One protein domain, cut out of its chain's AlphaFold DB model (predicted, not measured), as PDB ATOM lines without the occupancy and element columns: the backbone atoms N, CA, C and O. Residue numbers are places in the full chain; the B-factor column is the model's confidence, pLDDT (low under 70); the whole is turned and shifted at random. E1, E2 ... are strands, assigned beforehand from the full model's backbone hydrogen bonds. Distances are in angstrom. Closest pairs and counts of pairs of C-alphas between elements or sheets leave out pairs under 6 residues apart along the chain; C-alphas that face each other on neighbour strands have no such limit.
ATOM      1  N   ALA A  11      15.111  26.951  36.699       80.75
ATOM      2  CA  ALA A  11      15.928  27.177  37.874       80.75
ATOM      3  C   ALA A  11      15.361  26.347  39.026       80.75
ATOM      4  O   ALA A  11      14.177  26.441  39.345       80.75
ATOM      5  N   TYR A  12      16.236  25.547  39.633       78.75
ATOM      6  CA  TYR A  12      15.956  24.738  40.826       78.75
ATOM      7  C   TYR A  12      16.744  25.219  42.046       78.75
ATOM      8  O   TYR A  12      16.474  24.802  43.172       78.75
ATOM      9  N   LYS A  13      17.744  26.071  41.807       81.94
ATOM     10  CA  LYS A  13      18.674  26.581  42.802       81.94
ATOM     11  C   LYS A  13      18.817  28.087  42.675       81.94
ATOM     12  O   LYS A  13      18.653  28.626  41.577       81.94
ATOM     13  N   ASP A  14      19.114  28.737  43.786       84.56
ATOM     14  CA  ASP A  14      19.446  30.154  43.824       84.56
ATOM     15  C   ASP A  14      20.921  30.418  43.465       84.56
ATOM     16  O   ASP A  14      21.655  29.528  43.023       84.56
ATOM     17  N   ALA A  15      21.339  31.679  43.602       85.56
ATOM     18  CA  ALA A  15      22.696  32.120  43.293       85.56
ATOM     19  C   ALA A  15      23.759  31.537  44.241       85.56
ATOM     20  O   ALA A  15      24.922  31.449  43.848       85.56
ATOM     21  N   ASP A  16      23.362  31.120  45.446       85.75
ATOM     22  CA  ASP A  16      24.236  30.504  46.445       85.75
ATOM     23  C   ASP A  16      24.333  28.977  46.250       85.75
ATOM     24  O   ASP A  16      25.164  28.309  46.866       85.75
ATOM     25  N   GLY A  17      23.545  28.416  45.325       84.06
ATOM     26  CA  GLY A  17      23.525  26.989  44.998       84.06
ATOM     27  C   GLY A  17      22.602  26.162  45.895       84.06
ATOM     28  O   GLY A  17      22.557  24.929  45.744       84.06
ATOM     29  N   GLU A  18      21.854  26.835  46.768       82.94
ATOM     30  CA  GLU A  18      20.826  26.256  47.620       82.94
ATOM     31  C   GLU A  18      19.558  26.009  46.814       82.94
ATOM     32  O   GLU A  18      19.274  26.687  45.823       82.94
ATOM     33  N   TYR A  19      18.798  24.988  47.202       81.62
ATOM     34  CA  TYR A  19      17.551  24.702  46.510       81.62
ATOM     35  C   TYR A  19      16.488  25.754  46.815       81.62
ATOM     36  O   TYR A  19      16.354  26.242  47.937       81.62
ATOM     37  N   LEU A  20      15.693  26.066  45.795       81.44
ATOM     38  CA  LEU A  20      14.618  27.037  45.906       81.44
ATOM     39  C   LEU A  20      13.519  26.531  46.841       81.44
ATOM     40  O   LEU A  20      12.969  25.447  46.644       81.44
ATOM     41  N   SER A  21      13.148  27.350  47.821       81.25
ATOM     42  CA  SER A  21      12.146  27.003  48.823       81.25
ATOM     43  C   SER A  21      10.981  27.985  48.835       81.25
ATOM     44  O   SER A  21      11.155  29.198  48.749       81.25
ATOM     45  N   GLY A  22       9.762  27.465  48.984       78.56
ATOM     46  CA  GLY A  22       8.538  28.270  48.961       78.56
ATOM     47  C   GLY A  22       8.381  29.237  50.141       78.56
ATOM     48  O   GLY A  22       7.499  30.095  50.104       78.56
ATOM     49  N   ASP A  23       9.199  29.120  51.185       82.00
ATOM     50  CA  ASP A  23       9.204  30.014  52.347       82.00
ATOM     51  C   ASP A  23      10.198  31.183  52.229       82.00
ATOM     52  O   ASP A  23      10.127  32.129  53.019       82.00
ATOM     53  N   VAL A  24      11.072  31.156  51.222       83.94
ATOM     54  CA  VAL A  24      12.073  32.191  50.946       83.94
ATOM     55  C   VAL A  24      11.568  33.127  49.847       83.94
ATOM     56  O   VAL A  24      10.753  32.761  49.001       83.94
ATOM     57  N   SER A  25      12.010  34.385  49.891       87.06
ATOM     58  CA  SER A  25      11.708  35.375  48.854       87.06
ATOM     59  C   SER A  25      12.909  35.562  47.939       87.06
ATOM     60  O   SER A  25      13.995  35.914  48.394       87.06
ATOM     61  N   TYR A  26      12.688  35.374  46.647       87.50
ATOM     62  CA  TYR A  26      13.678  35.494  45.591       87.50
ATOM     63  C   TYR A  26      13.343  36.667  44.672       87.50
ATOM     64  O   TYR A  26      12.183  37.058  44.509       87.50
ATOM     65  N   ARG A  27      14.377  37.211  44.029       88.94
ATOM     66  CA  ARG A  27      14.242  38.215  42.976       88.94
ATOM     67  C   ARG A  27      14.920  37.711  41.712       88.94
ATOM     68  O   ARG A  27      16.137  37.551  41.681       88.94
ATOM     69  N   LEU A  28      14.131  37.519  40.666       87.94
ATOM     70  CA  LEU A  28      14.613  37.268  39.321       87.94
ATOM     71  C   LEU A  28      14.801  38.606  38.605       87.94
ATOM     72  O   LEU A  28      13.833  39.314  38.330       87.94
ATOM     73  N   HIS A  29      16.054  38.937  38.307       88.56
ATOM     74  CA  HIS A  29      16.413  40.142  37.572       88.56
ATOM     75  C   HIS A  29      16.551  39.832  36.080       88.56
ATOM     76  O   HIS A  29      17.477  39.130  35.665       88.56
ATOM     77  N   LEU A  30      15.635  40.353  35.268       86.19
ATOM     78  CA  LEU A  30      15.673  40.232  33.817       86.19
ATOM     79  C   LEU A  30      16.365  41.453  33.217       86.19
ATOM     80  O   LEU A  30      15.949  42.594  33.440       86.19
ATOM     81  N   GLN A  31      17.416  41.203  32.436       86.19
ATOM     82  CA  GLN A  31      18.130  42.264  31.735       86.19
ATOM     83  C   GLN A  31      17.242  42.926  30.676       86.19
ATOM     84  O   GLN A  31      16.280  42.338  30.183       86.19
ATOM     85  N   LYS A  32      17.589  44.163  30.317       82.19
ATOM     86  CA  LYS A  32      17.015  44.812  29.139       82.19
ATOM     87  C   LYS A  32      17.472  44.098  27.862       82.19
ATOM     88  O   LYS A  32      18.493  43.412  27.867       82.19
ATOM     89  N   ASP A  33      16.732  44.290  26.773       80.00
ATOM     90  CA  ASP A  33      17.096  43.806  25.433       80.00
ATOM     91  C   ASP A  33      17.252  42.273  25.319       80.00
ATOM     92  O   ASP A  33      18.024  41.769  24.500       80.00
ATOM     93  N   ILE A  34      16.500  41.504  26.117       79.81
ATOM     94  CA  ILE A  34      16.417  40.046  25.945       79.81
ATOM     95  C   ILE A  34      15.890  39.769  24.529       79.81
ATOM     96  O   ILE A  34      14.835  40.298  24.171       79.81
ATOM     97  N   PRO A  35      16.570  38.932  23.719       76.00
ATOM     98  CA  PRO A  35      16.179  38.659  22.338       76.00
ATOM     99  C   PRO A  35      14.980  37.700  22.283       76.00
ATOM    100  O   PRO A  35      15.068  36.613  21.724       76.00
ATOM    101  N   ALA A  36      13.860  38.081  22.895       75.75
ATOM    102  CA  ALA A  36      12.603  37.350  22.934       75.75
ATOM    103  C   ALA A  36      11.446  38.325  22.685       75.75
ATOM    104  O   ALA A  36      11.448  39.448  23.178       75.75
ATOM    105  N   HIS A  37      10.450  37.891  21.916       77.06
ATOM    106  CA  HIS A  37       9.217  38.658  21.713       77.06
ATOM    107  C   HIS A  37       8.245  38.477  22.869       77.06
ATOM    108  O   HIS A  37       7.525  39.404  23.231       77.06
ATOM    109  N   ILE A  38       8.214  37.267  23.423       77.81
ATOM    110  CA  ILE A  38       7.371  36.919  24.555       77.81
ATOM    111  C   ILE A  38       8.269  36.329  25.625       77.81
ATOM    112  O   ILE A  38       9.061  35.424  25.364       77.81
ATOM    113  N   LEU A  39       8.122  36.834  26.839       81.75
ATOM    114  CA  LEU A  39       8.742  36.262  28.019       81.75
ATOM    115  C   LEU A  39       7.634  35.906  28.998       81.75
ATOM    116  O   LEU A  39       6.723  36.700  29.209       81.75
ATOM    117  N   SER A  40       7.707  34.706  29.564       84.31
ATOM    118  CA  SER A  40       6.795  34.222  30.593       84.31
ATOM    119  C   SER A  40       7.604  33.548  31.682       84.31
ATOM    120  O   SER A  40       8.422  32.677  31.400       84.31
ATOM    121  N   VAL A  41       7.354  33.915  32.928       87.38
ATOM    122  CA  VAL A  41       7.905  33.239  34.101       87.38
ATOM    123  C   VAL A  41       6.762  32.550  34.809       87.38
ATOM    124  O   VAL A  41       5.763  33.194  35.104       87.38
ATOM    125  N   THR A  42       6.907  31.256  35.067       87.06
ATOM    126  CA  THR A  42       5.878  30.438  35.704       87.06
ATOM    127  C   THR A  42       6.469  29.707  36.900       87.06
ATOM    128  O   THR A  42       7.569  29.151  36.817       87.06
ATOM    129  N   VAL A  43       5.727  29.692  38.005       86.88
ATOM    130  CA  VAL A  43       6.052  28.909  39.197       86.88
ATOM    131  C   VAL A  43       5.334  27.570  39.139       86.88
ATOM    132  O   VAL A  43       4.120  27.519  38.934       86.88
ATOM    133  N   TYR A  44       6.083  26.490  39.350       84.38
ATOM    134  CA  TYR A  44       5.550  25.136  39.358       84.38
ATOM    135  C   TYR A  44       5.591  24.516  40.748       84.38
ATOM    136  O   TYR A  44       6.459  24.804  41.576       84.38
ATOM    137  N   ASP A  45       4.645  23.615  40.974       80.94
ATOM    138  CA  ASP A  45       4.691  22.667  42.069       80.94
ATOM    139  C   ASP A  45       5.673  21.528  41.728       80.94
ATOM    140  O   ASP A  45       5.476  20.851  40.713       80.94
ATOM    141  N   PRO A  46       6.712  21.275  42.545       73.88
ATOM    142  CA  PRO A  46       7.678  20.208  42.270       73.88
ATOM    143  C   PRO A  46       7.095  18.802  42.268       73.88
ATOM    144  O   PRO A  46       7.641  17.917  41.615       73.88
ATOM    145  N   ILE A  47       6.032  18.566  43.034       77.31
ATOM    146  CA  ILE A  47       5.457  17.236  43.219       77.31
ATOM    147  C   ILE A  47       4.574  16.886  42.034       77.31
ATOM    148  O   ILE A  47       4.650  15.776  41.511       77.31
ATOM    149  N   THR A  48       3.731  17.821  41.599       80.81
ATOM    150  CA  THR A  48       2.772  17.561  40.516       80.81
ATOM    151  C   THR A  48       3.248  18.046  39.152       80.81
ATOM    152  O   THR A  48       2.598  17.738  38.158       80.81
ATOM    153  N   SER A  49       4.344  18.814  39.082       80.12
ATOM    154  CA  SER A  49       4.817  19.487  37.858       80.12
ATOM    155  C   SER A  49       3.741  20.353  37.183       80.12
ATOM    156  O   SER A  49       3.766  20.587  35.976       80.12
ATOM    157  N   ALA A  50       2.771  20.828  37.968       82.19
ATOM    158  CA  ALA A  50       1.696  21.705  37.517       82.19
ATOM    159  C   ALA A  50       1.986  23.142  37.955       82.19
ATOM    160  O   ALA A  50       2.803  23.360  38.848       82.19
ATOM    161  N   GLY A  51       1.313  24.121  37.345       81.50
ATOM    162  CA  GLY A  51       1.363  25.496  37.839       81.50
ATOM    163  C   GLY A  51       0.966  25.548  39.318       81.50
ATOM    164  O   GLY A  51       0.033  24.856  39.730       81.50
ATOM    165  N   LEU A  52       1.711  26.310  40.115       83.62
ATOM    166  CA  LEU A  52       1.535  26.341  41.562       83.62
ATOM    167  C   LEU A  52       0.175  26.944  41.936       83.62
ATOM    168  O   LEU A  52      -0.096  28.096  41.617       83.62
ATOM    169  N   ASP A  53      -0.658  26.201  42.662       84.12
ATOM    170  CA  ASP A  53      -1.899  26.751  43.214       84.12
ATOM    171  C   ASP A  53      -1.576  27.658  44.411       84.12
ATOM    172  O   ASP A  53      -1.400  27.210  45.544       84.12
ATOM    173  N   ASN A  54      -1.395  28.946  44.124       80.50
ATOM    174  CA  ASN A  54      -0.961  29.972  45.069       80.50
ATOM    175  C   ASN A  54      -2.054  31.021  45.351       80.50
ATOM    176  O   ASN A  54      -1.767  32.080  45.911       80.50
ATOM    177  N   GLY A  55      -3.294  30.749  44.931       83.19
ATOM    178  CA  GLY A  55      -4.431  31.664  45.051       83.19
ATOM    179  C   GLY A  55      -4.417  32.857  44.084       83.19
ATOM    180  O   GLY A  55      -5.347  33.663  44.118       83.19
ATOM    181  N   GLN A  56      -3.405  32.992  43.218       84.94
ATOM    182  CA  GLN A  56      -3.424  33.951  42.112       84.94
ATOM    183  C   GLN A  56      -4.143  33.335  40.896       84.94
ATOM    184  O   GLN A  56      -4.097  32.121  40.709       84.94
ATOM    185  N   PRO A  57      -4.787  34.148  40.032       84.12
ATOM    186  CA  PRO A  57      -5.481  33.643  38.841       84.12
ATOM    187  C   PRO A  57      -4.567  32.851  37.903       84.12
ATOM    188  O   PRO A  57      -5.002  31.895  37.265       84.12
ATOM    189  N   PHE A  58      -3.301  33.263  37.834       84.88
ATOM    190  CA  PHE A  58      -2.266  32.599  37.064       84.88
ATOM    191  C   PHE A  58      -0.998  32.481  37.916       84.88
ATOM    192  O   PHE A  58      -0.573  33.474  38.507       84.88
ATOM    193  N   PRO A  59      -0.345  31.308  37.936       85.19
ATOM    194  CA  PRO A  59       0.958  31.120  38.573       85.19
ATOM    195  C   PRO A  59       2.108  31.594  37.674       85.19
ATOM    196  O   PRO A  59       3.251  31.154  37.817       85.19
ATOM    197  N   SER A  60       1.797  32.439  36.695       86.69
ATOM    198  CA  SER A  60       2.727  32.948  35.709       86.69
ATOM    199  C   SER A  60       2.545  34.440  35.497       86.69
ATOM    200  O   SER A  60       1.478  35.001  35.735       86.69
ATOM    201  N   LEU A  61       3.623  35.071  35.053       87.69
ATOM    202  CA  LEU A  61       3.671  36.471  34.686       87.69
ATOM    203  C   LEU A  61       4.422  36.589  33.369       87.69
ATOM    204  O   LEU A  61       5.545  36.094  33.226       87.69
ATOM    205  N   ASN A  62       3.778  37.208  32.390       85.88
ATOM    206  CA  ASN A  62       4.270  37.288  31.028       85.88
ATOM    207  C   ASN A  62       4.257  38.727  30.490       85.88
ATOM    208  O   ASN A  62       3.738  39.650  31.111       85.88
ATOM    209  N   THR A  63       4.839  38.938  29.311       82.50
ATOM    210  CA  THR A  63       4.912  40.261  28.667       82.50
ATOM    211  C   THR A  63       3.550  40.876  28.325       82.50
ATOM    212  O   THR A  63       3.449  42.099  28.250       82.50
ATOM    213  N   MET A  64       2.498  40.074  28.140       82.88
ATOM    214  CA  MET A  64       1.130  40.552  27.892       82.88
ATOM    215  C   MET A  64       0.473  41.115  29.155       82.88
ATOM    216  O   MET A  64      -0.375  42.001  29.041       82.88
ATOM    217  N   ASP A  65       0.916  40.681  30.337       83.88
ATOM    218  CA  ASP A  65       0.481  41.221  31.633       83.88
ATOM    219  C   ASP A  65       1.065  42.618  31.913       83.88
ATOM    220  O   ASP A  65       0.745  43.232  32.927       83.88
ATOM    221  N   LYS A  66       1.900  43.141  30.998       84.62
ATOM    222  CA  LYS A  66       2.563  44.454  31.074       84.62
ATOM    223  C   LYS A  66       3.278  44.657  32.416       84.62
ATOM    224  O   LYS A  66       2.942  45.586  33.156       84.62
ATOM    225  N   PRO A  67       4.266  43.801  32.734       85.94
ATOM    226  CA  PRO A  67       4.981  43.890  33.992       85.94
ATOM    227  C   PRO A  67       5.678  45.240  34.138       85.94
ATOM    228  O   PRO A  67       6.184  45.813  33.170       85.94
ATOM    229  N   VAL A  68       5.719  45.736  35.371       88.50
ATOM    230  CA  VAL A  68       6.353  47.006  35.711       88.50
ATOM    231  C   VAL A  68       7.846  46.900  35.431       88.50
ATOM    232  O   VAL A  68       8.541  46.070  36.021       88.50
ATOM    233  N   GLN A  69       8.332  47.740  34.520       88.12
ATOM    234  CA  GLN A  69       9.748  47.838  34.194       88.12
ATOM    235  C   GLN A  69      10.433  48.866  35.092       88.12
ATOM    236  O   GLN A  69       9.851  49.878  35.484       88.12
ATOM    237  N   ASN A  70      11.695  48.603  35.406       88.12
ATOM    238  CA  ASN A  70      12.559  49.549  36.092       88.12
ATOM    239  C   ASN A  70      12.971  50.683  35.137       88.12
ATOM    240  O   ASN A  70      12.929  50.528  33.916       88.12
ATOM    241  N   ALA A  71      13.444  51.802  35.693       87.81
ATOM    242  CA  ALA A  71      13.889  52.963  34.912       87.81
ATOM    243  C   ALA A  71      14.991  52.625  33.887       87.81
ATOM    244  O   ALA A  71      15.039  53.218  32.813       87.81
ATOM    245  N   ASP A  72      15.828  51.630  34.191       85.12
ATOM    246  CA  ASP A  72      16.925  51.181  33.325       85.12
ATOM    247  C   ASP A  72      16.474  50.220  32.203       85.12
ATOM    248  O   ASP A  72      17.304  49.698  31.455       85.12
ATOM    249  N   GLY A  73      15.170  49.935  32.094       84.44
ATOM    250  CA  GLY A  73      14.594  48.994  31.125       84.44
ATOM    251  C   GLY A  73      14.710  47.518  31.523       84.44
ATOM    252  O   GLY A  73      14.324  46.635  30.758       84.44
ATOM    253  N   THR A  74      15.242  47.229  32.712       87.88
ATOM    254  CA  THR A  74      15.248  45.885  33.307       87.88
ATOM    255  C   THR A  74      13.889  45.565  33.929       87.88
ATOM    256  O   THR A  74      13.084  46.459  34.189       87.88
ATOM    257  N   THR A  75      13.605  44.288  34.173       88.62
ATOM    258  CA  THR A  75      12.371  43.863  34.856       88.62
ATOM    259  C   THR A  75      12.725  42.981  36.041       88.62
ATOM    260  O   THR A  75      13.360  41.944  35.872       88.62
ATOM    261  N   ASP A  76      12.295  43.376  37.236       90.62
ATOM    262  CA  ASP A  76      12.408  42.531  38.422       90.62
ATOM    263  C   ASP A  76      11.104  41.770  38.643       90.62
ATOM    264  O   ASP A  76      10.030  42.374  38.709       90.62
ATOM    265  N   ILE A  77      11.212  40.450  38.778       88.94
ATOM    266  CA  ILE A  77      10.115  39.563  39.161       88.94
ATOM    267  C   ILE A  77      10.436  38.993  40.536       88.94
ATOM    268  O   ILE A  77      11.470  38.361  40.745       88.94
ATOM    269  N   TYR A  78       9.545  39.231  41.484       89.62
ATOM    270  CA  TYR A  78       9.651  38.740  42.845       89.62
ATOM    271  C   TYR A  78       8.890  37.433  42.965       89.62
ATOM    272  O   TYR A  78       7.761  37.321  42.491       89.62
ATOM    273  N   VAL A  79       9.490  36.455  43.630       88.25
ATOM    274  CA  VAL A  79       8.850  35.169  43.886       88.25
ATOM    275  C   VAL A  79       8.988  34.848  45.358       88.25
ATOM    276  O   VAL A  79      10.099  34.819  45.874       88.25
ATOM    277  N   GLY A  80       7.879  34.663  46.060       86.62
ATOM    278  CA  GLY A  80       7.934  34.422  47.498       86.62
ATOM    279  C   GLY A  80       6.568  34.449  48.173       86.62
ATOM    280  O   GLY A  80       5.580  34.852  47.556       86.62
ATOM    281  N   PRO A  81       6.493  34.071  49.459       85.00
ATOM    282  CA  PRO A  81       5.221  33.912  50.160       85.00
ATOM    283  C   PRO A  81       4.589  35.246  50.564       85.00
ATOM    284  O   PRO A  81       3.431  35.293  50.976       85.00
ATOM    285  N   LYS A  82       5.349  36.343  50.484       85.06
ATOM    286  CA  LYS A  82       4.907  37.687  50.852       85.06
ATOM    287  C   LYS A  82       5.075  38.634  49.677       85.06
ATOM    288  O   LYS A  82       6.116  38.633  49.025       85.06
ATOM    289  N   SER A  83       4.066  39.476  49.471       84.81
ATOM    290  CA  SER A  83       4.136  40.540  48.478       84.81
ATOM    291  C   SER A  83       5.226  41.553  48.853       84.81
ATOM    292  O   SER A  83       5.258  42.002  50.004       84.81
ATOM    293  N   PRO A  84       6.094  41.953  47.908       83.44
ATOM    294  CA  PRO A  84       7.084  43.010  48.115       83.44
ATOM    295  C   PRO A  84       6.469  44.425  48.106       83.44
ATOM    296  O   PRO A  84       7.191  45.397  48.318       83.44
ATOM    297  N   GLY A  85       5.163  44.560  47.849       83.31
ATOM    298  CA  GLY A  85       4.451  45.835  47.783       83.31
ATOM    299  C   GLY A  85       3.521  45.932  46.575       83.31
ATOM    300  O   GLY A  85       3.520  45.066  45.699       83.31
ATOM    301  N   ALA A  86       2.730  47.005  46.537       72.44
ATOM    302  CA  ALA A  86       1.912  47.344  45.376       72.44
ATOM    303  C   ALA A  86       2.797  47.661  44.156       72.44
ATOM    304  O   ALA A  86       3.932  48.118  44.307       72.44
ATOM    305  N   ASP A  87       2.277  47.396  42.956       73.38
ATOM    306  CA  ASP A  87       2.926  47.713  41.673       73.38
ATOM    307  C   ASP A  87       4.287  47.027  41.446       73.38
ATOM    308  O   ASP A  87       5.148  47.514  40.710       73.38
ATOM    309  N   LYS A  88       4.504  45.871  42.080       82.94
ATOM    310  CA  LYS A  88       5.658  45.003  41.830       82.94
ATOM    311  C   LYS A  88       5.206  43.712  41.163       82.94
ATOM    312  O   LYS A  88       4.192  43.131  41.543       82.94
ATOM    313  N   ASN A  89       5.995  43.237  40.202       89.00
ATOM    314  CA  ASN A  89       5.752  41.954  39.549       89.00
ATOM    315  C   ASN A  89       6.013  40.846  40.570       89.00
ATOM    316  O   ASN A  89       7.169  40.582  40.895       89.00
ATOM    317  N   TRP A  90       4.961  40.243  41.117       90.25
ATOM    318  CA  TRP A  90       5.084  39.275  42.203       90.25
ATOM    319  C   TRP A  90       4.292  37.998  41.931       90.25
ATOM    320  O   TRP A  90       3.085  38.036  41.686       90.25
ATOM    321  N   LEU A  91       4.991  36.869  42.037       88.44
ATOM    322  CA  LEU A  91       4.434  35.525  42.014       88.44
ATOM    323  C   LEU A  91       4.459  34.952  43.433       88.44
ATOM    324  O   LEU A  91       5.512  34.859  44.071       88.44
ATOM    325  N   ALA A  92       3.287  34.579  43.936       87.19
ATOM    326  CA  ALA A  92       3.152  34.044  45.280       87.19
ATOM    327  C   ALA A  92       3.688  32.607  45.357       87.19
ATOM    328  O   ALA A  92       3.460  31.793  44.460       87.19
ATOM    329  N   THR A  93       4.362  32.274  46.454       84.69
ATOM    330  CA  THR A  93       4.694  30.889  46.819       84.69
ATOM    331  C   THR A  93       3.943  30.478  48.079       84.69
ATOM    332  O   THR A  93       3.514  31.313  48.874       84.69
ATOM    333  N   ILE A  94       3.773  29.172  48.273       79.88
ATOM    334  CA  ILE A  94       3.074  28.616  49.433       79.88
ATOM    335  C   ILE A  94       4.073  27.954  50.381       79.88
ATOM    336  O   ILE A  94       4.837  27.071  49.997       79.88
ATOM    337  N   ARG A  95       4.052  28.381  51.648       67.31
ATOM    338  CA  ARG A  95       4.941  27.864  52.699       67.31
ATOM    339  C   ARG A  95       4.655  26.401  53.040       67.31
ATOM    340  O   ARG A  95       5.565  25.645  53.348       67.31
ATOM    341  N   GLU A  96       3.385  26.011  53.012       57.09
ATOM    342  CA  GLU A  96       2.927  24.733  53.573       57.09
ATOM    343  C   GLU A  96       3.212  23.533  52.661       57.09
ATOM    344  O   GLU A  96       3.317  22.404  53.131       57.09
ATOM    345  N   ARG A  97       3.429  23.778  51.363       52.78
ATOM    346  CA  ARG A  97       3.779  22.734  50.389       52.78
ATOM    347  C   ARG A  97       5.291  22.583  50.179       52.78
ATOM    348  O   ARG A  97       5.721  21.757  49.382       52.78
ATOM    349  N   ALA A  98       6.088  23.340  50.940       46.34
ATOM    350  CA  ALA A  98       7.552  23.342  50.923       46.34
ATOM    351  C   ALA A  98       8.196  22.234  51.784       46.34
ATOM    352  O   ALA A  98       9.411  22.226  51.962       46.34
ATOM    353  N   SER A  99       7.435  21.246  52.282       40.50
ATOM    354  CA  SER A  99       8.024  20.036  52.889       40.50
ATOM    355  C   SER A  99       8.877  19.221  51.900       40.50
ATOM    356  O   SER A  99       9.493  18.228  52.279       40.50
ATOM    357  N   SER A 100       8.921  19.627  50.627       45.47
ATOM    358  CA  SER A 100       9.909  19.211  49.636       45.47
ATOM    359  C   SER A 100      10.687  20.438  49.130       45.47
ATOM    360  O   SER A 100      10.066  21.407  48.691       45.47
ATOM    361  N   PRO A 101      12.031  20.423  49.189       51.47
ATOM    362  CA  PRO A 101      12.861  21.614  49.015       51.47
ATOM    363  C   PRO A 101      13.101  21.980  47.543       51.47
ATOM    364  O   PRO A 101      14.246  22.097  47.146       51.47
ATOM    365  N   ALA A 102      12.088  22.123  46.690       51.97
ATOM    366  CA  ALA A 102      12.354  22.601  45.327       51.97
ATOM    367  C   ALA A 102      11.138  23.261  44.673       51.97
ATOM    368  O   ALA A 102      10.471  22.641  43.862       51.97
ATOM    369  N   CYS A 103      10.839  24.529  44.933       58.03
ATOM    370  CA  CYS A 103       9.998  25.258  43.977       58.03
ATOM    371  C   CYS A 103      10.777  25.394  42.659       58.03
ATOM    372  O   CYS A 103      11.808  26.056  42.619       58.03
ATOM    373  N   ALA A 104      10.313  24.756  41.587       57.59
ATOM    374  CA  ALA A 104      10.909  24.933  40.270       57.59
ATOM    375  C   ALA A 104      10.289  26.164  39.602       57.59
ATOM    376  O   ALA A 104       9.062  26.299  39.529       57.59
ATOM    377  N   PHE A 105      11.130  27.063  39.097       58.38
ATOM    378  CA  PHE A 105      10.676  28.145  38.229       58.38
ATOM    379  C   PHE A 105      11.094  27.835  36.800       58.38
ATOM    380  O   PHE A 105      12.273  27.579  36.541       58.38
ATOM    381  N   THR A 106      10.152  27.925  35.866       54.25
ATOM    382  CA  THR A 106      10.460  27.851  34.435       54.25
ATOM    383  C   THR A 106      10.205  29.211  33.818       54.25
ATOM    384  O   THR A 106       9.083  29.720  33.815       54.25
ATOM    385  N   ALA A 107      11.260  29.802  33.273       57.34
ATOM    386  CA  ALA A 107      11.172  30.958  32.405       57.34
ATOM    387  C   ALA A 107      11.126  30.475  30.948       57.34
ATOM    388  O   ALA A 107      12.080  29.889  30.430       57.34
ATOM    389  N   CYS A 108       9.997  30.708  30.284       49.53
ATOM    390  CA  CYS A 108       9.830  30.535  28.850       49.53
ATOM    391  C   CYS A 108      10.190  31.838  28.128       49.53
ATOM    392  O   CYS A 108       9.603  32.892  28.369       49.53
ATOM    393  N   PHE A 109      11.139  31.738  27.206       52.53
ATOM    394  CA  PHE A 109      11.557  32.789  26.291       52.53
ATOM    395  C   PHE A 109      11.097  32.403  24.877       52.53
ATOM    396  O   PHE A 109      11.687  31.541  24.223       52.53
ATOM    397  N   GLY A 110      10.021  33.022  24.397       46.38
ATOM    398  CA  GLY A 110       9.535  32.893  23.026       46.38
ATOM    399  C   GLY A 110      10.215  33.908  22.109       46.38
ATOM    400  O   GLY A 110       9.946  35.107  22.198       46.38
ATOM    401  N   ILE A 111      11.089  33.448  21.212       44.28
ATOM    402  CA  ILE A 111      11.707  34.293  20.181       44.28
ATOM    403  C   ILE A 111      10.815  34.256  18.936       44.28
ATOM    404  O   ILE A 111      10.705  33.222  18.284       44.28
ATOM    405  N   LEU A 112      10.187  35.383  18.600       38.50
ATOM    406  CA  LEU A 112       9.502  35.610  17.321       38.50
ATOM    407  C   LEU A 112      10.145  36.823  16.643       38.50
ATOM    408  O   LEU A 112       9.537  37.879  16.586       38.50
TER     409      LEU A 112
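This is residues 11 to 112 of the 127 residues of the protein "DUF1214 domain-containing protein" of Rhizobium sp. AC44/96 (UniProt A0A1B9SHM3). What shape? It is a small sandwich with little regular structure: antiparallel sheet E3 E2 E6 partly faces mixed sheet E1 E4 E5. What parts? Six named strands, E1 to E6 along the chain, hold 33 of 102 printed residues, with no named helix. The whole, all strand, is compact, with radius of gyration of the C-alphas 13.3 A, spanning 37 by 30 by 29 A.

Which pair? E2, residues 38 to 44, is antiparallel to E6, residues 104 to 111; N 40 and O 108 are within hydrogen-bond range, 2.9 A. And between sheets? The closest C-alphas of E3, residues 60 to 62, and E5, residues 89 to 92, are 60 and 91, 7.0 A apart.

First anchor? E1, residues 26 to 30, begins at C-alpha 26, (13.678, 35.494, 45.591). Last anchor? E6, 22.2 A long, ends at C-alpha 111, (11.707, 34.293, 20.181). E4, residues 75 to 80, is 16.4 A long.

Any cut? The printed part has no cut. Low confidence? Residues 95 to 112 have pLDDT under 70.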